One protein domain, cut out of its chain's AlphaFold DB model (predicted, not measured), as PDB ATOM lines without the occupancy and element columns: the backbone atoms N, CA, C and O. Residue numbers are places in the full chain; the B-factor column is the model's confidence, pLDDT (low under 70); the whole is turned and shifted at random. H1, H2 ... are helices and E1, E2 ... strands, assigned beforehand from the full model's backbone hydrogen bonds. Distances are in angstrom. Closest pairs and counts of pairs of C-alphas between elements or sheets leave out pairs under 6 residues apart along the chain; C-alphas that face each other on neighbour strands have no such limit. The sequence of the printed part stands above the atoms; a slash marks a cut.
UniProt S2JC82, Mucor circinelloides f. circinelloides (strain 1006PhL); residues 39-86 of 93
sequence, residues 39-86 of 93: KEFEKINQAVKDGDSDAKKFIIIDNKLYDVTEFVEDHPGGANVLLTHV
ATOM      1  N   LYS A  39     135.570 102.455 156.681       91.38
ATOM      2  CA  LYS A  39     134.900 102.468 155.370       91.38
ATOM      3  C   LYS A  39     135.803 103.006 154.264       91.38
ATOM      4  O   LYS A  39     135.738 102.534 153.135       91.38
ATOM      5  N   GLU A  40     136.621 104.010 154.565       92.00
ATOM      6  CA  GLU A  40     137.605 104.530 153.610       92.00
ATOM      7  C   GLU A  40     138.713 103.510 153.375       92.00
ATOM      8  O   GLU A  40     139.052 103.228 152.228       92.00
ATOM      9  N   PHE A  41     139.201 102.883 154.445       91.81
ATOM     10  CA  PHE A  41     140.198 101.827 154.348       91.81
ATOM     11  C   PHE A  41     139.725 100.632 153.505       91.81
ATOM     12  O   PHE A  41     140.466 100.138 152.660       91.81
ATOM     13  N   GLU A  42     138.475 100.196 153.669       91.44
ATOM     14  CA  GLU A  42     137.890  99.112 152.871       91.44
ATOM     15  C   GLU A  42     137.882  99.419 151.373       91.44
ATOM     16  O   GLU A  42     138.154  98.524 150.573       91.44
ATOM     17  N   LYS A  43     137.612 100.674 150.995       92.38
ATOM     18  CA  LYS A  43     137.658 101.113 149.594       92.38
ATOM     19  C   LYS A  43     139.079 101.095 149.048       92.38
ATOM     20  O   LYS A  43     139.288 100.632 147.936       92.38
ATOM     21  N   ILE A  44     140.045 101.568 149.832       88.75
ATOM     22  CA  ILE A  44     141.462 101.559 149.446       88.75
ATOM     23  C   ILE A  44     141.943 100.118 149.237       88.75
ATOM     24  O   ILE A  44     142.597  99.815 148.246       88.75
ATOM     25  N   ASN A  45     141.564  99.211 150.138       92.75
ATOM     26  CA  ASN A  45     141.941  97.803 150.065       92.75
ATOM     27  C   ASN A  45     141.183  97.014 148.976       92.75
ATOM     28  O   ASN A  45     141.475  95.841 148.752       92.75
ATOM     29  N   GLN A  46     140.202  97.619 148.300       94.00
ATOM     30  CA  GLN A  46     139.426  96.935 147.266       94.00
ATOM     31  C   GLN A  46     140.306  96.522 146.077       94.00
ATOM     32  O   GLN A  46     140.199  95.384 145.637       94.00
ATOM     33  N   ALA A  47     141.249  97.367 145.649       92.38
ATOM     34  CA  ALA A  47     142.167  97.047 144.550       92.38
ATOM     35  C   ALA A  47     143.004  95.781 144.827       92.38
ATOM     36  O   ALA A  47     143.190  94.944 143.947       92.38
ATOM     37  N   VAL A  48     143.430  95.580 146.082       93.00
ATOM     38  CA  VAL A  48     144.134  94.356 146.500       93.00
ATOM     39  C   VAL A  48     143.223  93.130 146.378       93.00
ATOM     40  O   VAL A  48     143.669  92.070 145.944       93.00
ATOM     41  N   LYS A  49     141.937  93.255 146.738       90.81
ATOM     42  CA  LYS A  49     140.950  92.166 146.600       90.81
ATOM     43  C   LYS A  49     140.638  91.843 145.143       90.81
ATOM     44  O   LYS A  49     140.379  90.684 144.832       90.81
ATOM     45  N   ASP A  50     140.672  92.852 144.281       94.00
ATOM     46  CA  ASP A  50     140.445  92.712 142.844       94.00
ATOM     47  C   ASP A  50     141.668  92.113 142.117       94.00
ATOM     48  O   ASP A  50     141.587  91.792 140.933       94.00
ATOM     49  N   GLY A  51     142.784  91.902 142.828       91.62
ATOM     50  CA  GLY A  51     143.997  91.288 142.288       91.62
ATOM     51  C   GLY A  51     144.881  92.251 141.495       91.62
ATOM     52  O   GLY A  51     145.702  91.802 140.697       91.62
ATOM     53  N   ASP A  52     144.723  93.558 141.699       94.50
ATOM     54  CA  ASP A  52     145.582  94.564 141.081       94.50
ATOM     55  C   ASP A  52     147.015  94.452 141.638       94.50
ATOM     56  O   ASP A  52     147.249  94.479 142.850       94.50
ATOM     57  N   SER A  53     147.982  94.293 140.733       87.62
ATOM     58  CA  SER A  53     149.400  94.128 141.074       87.62
ATOM     59  C   SER A  53     150.032  95.426 141.581       87.62
ATOM     60  O   SER A  53     150.942  95.374 142.414       87.62
ATOM     61  N   ASP A  54     149.509  96.571 141.144       90.75
ATOM     62  CA  ASP A  54     149.956  97.912 141.530       90.75
ATOM     63  C   ASP A  54     149.232  98.426 142.787       90.75
ATOM     64  O   ASP A  54     149.473  99.542 143.261       90.75
ATOM     65  N   ALA A  55     148.347  97.609 143.370       93.44
ATOM     66  CA  ALA A  55     147.633  97.973 144.578       93.44
ATOM     67  C   ALA A  55     148.588  98.175 145.762       93.44
ATOM     68  O   ALA A  55     149.461  97.350 146.071       93.44
ATOM     69  N   LYS A  56     148.346  99.270 146.489       94.06
ATOM     70  CA  LYS A  56     149.032  99.558 147.745       94.06
ATOM     71  C   LYS A  56     148.657  98.540 148.812       94.06
ATOM     72  O   LYS A  56     147.484  98.221 149.012       94.06
ATOM     73  N   LYS A  57     149.665  98.065 149.533       95.12
ATOM     74  CA  LYS A  57     149.537  97.043 150.569       95.12
ATOM     75  C   LYS A  57     149.599  97.731 151.921       95.12
ATOM     76  O   LYS A  57     150.637  98.252 152.315       95.12
ATOM     77  N   PHE A  58     148.475  97.729 152.627       95.38
ATOM     78  CA  PHE A  58     148.352  98.379 153.925       95.38
ATOM     79  C   PHE A  58     148.057  97.372 155.034       95.38
ATOM     80  O   PHE A  58     147.288  96.431 154.831       95.38
ATOM     81  N   ILE A  59     148.618  97.605 156.219       94.56
ATOM     82  CA  ILE A  59     148.377  96.804 157.427       94.56
ATOM     83  C   ILE A  59     148.031  97.741 158.585       94.56
ATOM     84  O   ILE A  59     148.605  98.826 158.708       94.56
ATOM     85  N   ILE A  60     147.086  97.331 159.430       94.38
ATOM     86  CA  ILE A  60     146.739  98.057 160.654       94.38
ATOM     87  C   ILE A  60     147.485  97.428 161.836       94.38
ATOM     88  O   ILE A  60     147.404  96.218 162.034       94.38
ATOM     89  N   ILE A  61     148.195  98.240 162.621       93.38
ATOM     90  CA  ILE A  61     148.852  97.830 163.874       93.38
ATOM     91  C   ILE A  61     148.615  98.923 164.915       93.38
ATOM     92  O   ILE A  61     148.914 100.090 164.664       93.38
ATOM     93  N   ASP A  62     148.060  98.560 166.067       93.06
ATOM     94  CA  ASP A  62     147.717  99.461 167.172       93.06
ATOM     95  C   ASP A  62     146.942 100.700 166.703       93.06
ATOM     96  O   ASP A  62     147.306 101.845 166.985       93.06
ATOM     97  N   ASN A  63     145.876 100.464 165.928       91.44
ATOM     98  CA  ASN A  63     145.016 101.499 165.340       91.44
ATOM     99  C   ASN A  63     145.735 102.484 164.393       91.44
ATOM    100  O   ASN A  63     145.154 103.505 164.023       91.44
ATOM    101  N   LYS A  64     146.961 102.179 163.962       91.31
ATOM    102  CA  LYS A  64     147.715 102.951 162.967       91.31
ATOM    103  C   LYS A  64     147.778 102.187 161.655       91.31
ATOM    104  O   LYS A  64     147.892 100.965 161.651       91.31
ATOM    105  N   LEU A  65     147.708 102.921 160.552       92.88
ATOM    106  CA  LEU A  65     147.759 102.367 159.207       92.88
ATOM    107  C   LEU A  65     149.172 102.509 158.637       92.88
ATOM    108  O   LEU A  65     149.685 103.623 158.555       92.88
ATOM    109  N   TYR A  66     149.779 101.397 158.235       92.69
ATOM    110  CA  TYR A  66     151.121 101.358 157.660       92.69
ATOM    111  C   TYR A  66     151.051 100.962 156.191       92.69
ATOM    112  O   TYR A  66     150.451  99.940 155.858       92.69
ATOM    113  N   ASP A  67     151.673 101.766 155.329       94.25
ATOM    114  CA  ASP A  67     151.970 101.382 153.950       94.25
ATOM    115  C   ASP A  67     153.206 100.484 153.968       94.25
ATOM    116  O   ASP A  67     154.290 100.918 154.360       94.25
ATOM    117  N   VAL A  68     153.029  99.221 153.601       94.44
ATOM    118  CA  VAL A  68     154.113  98.234 153.547       94.44
ATOM    119  C   VAL A  68     154.466  97.868 152.112       94.44
ATOM    120  O   VAL A  68     155.223  96.927 151.915       94.44
ATOM    121  N   THR A  69     153.938  98.583 151.111       94.62
ATOM    122  CA  THR A  69     154.051  98.220 149.687       94.62
ATOM    123  C   THR A  69     155.493  97.952 149.265       94.62
ATOM    124  O   THR A  69     155.753  96.930 148.639       94.62
ATOM    125  N   GLU A  70     156.423  98.822 149.661       93.50
ATOM    126  CA  GLU A  70     157.851  98.694 149.336       93.50
ATOM    127  C   GLU A  70     158.600  97.756 150.296       93.50
ATOM    128  O   GLU A  70     159.641  97.218 149.948       93.50
ATOM    129  N   PHE A  71     158.059  97.520 151.493       93.69
ATOM    130  CA  PHE A  71     158.707  96.719 152.533       93.69
ATOM    131  C   PHE A  71     158.366  95.221 152.459       93.69
ATOM    132  O   PHE A  71     158.972  94.418 153.165       93.69
ATOM    133  N   VAL A  72     157.397  94.819 151.626       93.19
ATOM    134  CA  VAL A  72     156.929  93.423 151.559       93.19
ATOM    135  C   VAL A  72     158.064  92.442 151.261       93.19
ATOM    136  O   VAL A  72     158.201  91.450 151.975       93.19
ATOM    137  N   GLU A  73     158.883  92.728 150.251       92.94
ATOM    138  CA  GLU A  73     159.962  91.832 149.809       92.94
ATOM    139  C   GLU A  73     161.172  91.852 150.758       92.94
ATOM    140  O   GLU A  73     161.849  90.839 150.923       92.94
ATOM    141  N   ASP A  74     161.393  92.976 151.443       94.75
ATOM    142  CA  ASP A  74     162.523  93.177 152.358       94.75
ATOM    143  C   ASP A  74     162.245  92.677 153.784       94.75
ATOM    144  O   ASP A  74     163.116  92.723 154.658       94.75
ATOM    145  N   HIS A  75     161.031  92.192 154.050       92.81
ATOM    146  CA  HIS A  75     160.649  91.720 155.370       92.81
ATOM    147  C   HIS A  75     161.441  90.450 155.755       92.81
ATOM    148  O   HIS A  75     161.268  89.409 155.118       92.81
ATOM    149  N   PRO A  76     162.243  90.457 156.844       94.50
ATOM    150  CA  PRO A  76     163.106  89.324 157.210       94.50
ATOM    151  C   PRO A  76     162.364  88.011 157.503       94.50
ATOM    152  O   PRO A  76     162.943  86.934 157.389       94.50
ATOM    153  N   GLY A  77     161.082  88.082 157.879       92.44
ATOM    154  CA  GLY A  77     160.212  86.912 158.055       92.44
ATOM    155  C   GLY A  77     159.612  86.371 156.750       92.44
ATOM    156  O   GLY A  77     158.818  85.433 156.788       92.44
ATOM    157  N   GLY A  78     159.958  86.972 155.609       93.25
ATOM    158  CA  GLY A  78     159.404  86.700 154.289       93.25
ATOM    159  C   GLY A  78     158.141  87.510 153.976       93.25
ATOM    160  O   GLY A  78     157.348  87.847 154.865       93.25
ATOM    161  N   ALA A  79     157.930  87.763 152.682       93.00
ATOM    162  CA  ALA A  79     156.789  88.501 152.136       93.00
ATOM    163  C   ALA A  79     155.428  87.881 152.492       93.00
ATOM    164  O   ALA A  79     154.476  88.584 152.834       93.00
ATOM    165  N   ASN A  80     155.345  86.546 152.481       93.06
ATOM    166  CA  ASN A  80     154.106  85.797 152.725       93.06
ATOM    167  C   ASN A  80     153.448  86.131 154.072       93.06
ATOM    168  O   ASN A  80     152.218  86.109 154.187       93.06
ATOM    169  N   VAL A  81     154.258  86.456 155.084       92.94
ATOM    170  CA  VAL A  81     153.760  86.826 156.411       92.94
ATOM    171  C   VAL A  81     152.978  88.134 156.323       92.94
ATOM    172  O   VAL A  81     151.825  88.180 156.743       92.94
ATOM    173  N   LEU A  82     153.547  89.171 155.703       93.06
ATOM    174  CA  LEU A  82     152.865  90.458 155.539       93.06
ATOM    175  C   LEU A  82     151.644  90.336 154.625       93.06
ATOM    176  O   LEU A  82     150.577  90.835 154.975       93.06
ATOM    177  N   LEU A  83     151.756  89.605 153.509       93.06
ATOM    178  CA  LEU A  83     150.659  89.406 152.549       93.06
ATOM    179  C   LEU A  83     149.408  88.776 153.179       93.06
ATOM    180  O   LEU A  83     148.290  89.137 152.817       93.06
ATOM    181  N   THR A  84     149.566  87.901 154.175       93.31
ATOM    182  CA  THR A  84     148.437  87.287 154.905       93.31
ATOM    183  C   THR A  84     147.634  88.309 155.729       93.31
ATOM    184  O   THR A  84     146.431  88.122 155.983       93.31
ATOM    185  N   HIS A  85     148.294  89.402 156.122       94.31
ATOM    186  CA  HIS A  85     147.761  90.472 156.962       94.31
ATOM    187  C   HIS A  85     147.427  91.761 156.196       94.31
ATOM    188  O   HIS A  85     146.838  92.666 156.789       94.31
ATOM    189  N   VAL A  86     147.723  91.845 154.893       94.75
ATOM    190  CA  VAL A  86     147.309  92.986 154.064       94.75
ATOM    191  C   VAL A  86     145.791  93.153 154.139       94.75
ATOM    192  O   VAL A  86     145.021  92.196 154.021       94.75
TER     193      VAL A  86
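What this domain is: This is residues 39 to 86 of the 93 residues of a protein of Mucor circinelloides f. circinelloides (strain 1006PhL) (UniProt S2JC82). A small two-stranded hairpin, E1 and E2, lies in the middle of the long axis, with two short helices, H1 and H2, toward one end and a third, H3, on the other side, its last turn near E1. A long loop, residues 68 to 78, runs out from E2 to the far end at Pro 76 and folds back into H3; no helix touches another helix. The printed part has 48 residues with three named helices and two named strands, in the order H1, H2, E1, E2, H3, and the sheet E1 - E2 is antiparallel. The class is mixed, helices and strands, and the whole is compact, with a radius of gyration of the C-alphas of 10.6 A and spans of 31 by 26 by 16 A.

Where its parts are: Find C-alpha 39 at (134.900, 102.468, 155.370); from there H1 runs over residues 39 to 44, 8.9 A from first to last C-alpha. After Asn 45 comes H2, residues 46 to 49, 5.1 A long. Go on to C-alpha 58 at (148.352, 98.379, 153.925), where E1 begins; it covers residues 58 to 61 and 10.0 A. E2 follows at residues 64 to 67, over 10.1 A. Last comes H3, residues 79 to 85, 10.4 A long, ending at C-alpha 85 at (147.761, 90.472, 156.962).

How they stand to each other: Going along from the first residue, you find that H1 and H2 meet only through their link. H1 is apart from E1, E2 and H3, and H2 is apart from E2 and H3. Next, E1 and E2 form a hairpin, antiparallel at 149 degrees between their directions. Look at C-alphas 58 and 67, which face each other at 4.7 A. Between these strands N 59 and O 66 are within hydrogen-bond range at 3.0 A, as are N 64 and O 61 at 2.9 A. At H3, the closest C-alphas to E1 are those of His 85 and Ile 59, 6.4 A apart, one of 2 pairs within 8 A. In H1 every O i to N i+4 pair is within hydrogen-bond range, in H3 2 of 3 are, and H2 is too short for such a pair.

The domain as a whole: The two C-alphas farthest apart are those of Lys 39 and Pro 76, at 31.2 A, while the first and last printed C-alphas, 39 and 86, are 15.7 A apart. The printed part has no cut. The link from E2 to H3, with 11 residues, is long; the link from H2 to E1, with 8, is short, and those from H1 to H2 and from E1 to E2 are tight. The mean pLDDT of the printed part is 93.0, and no printed residue is under 70.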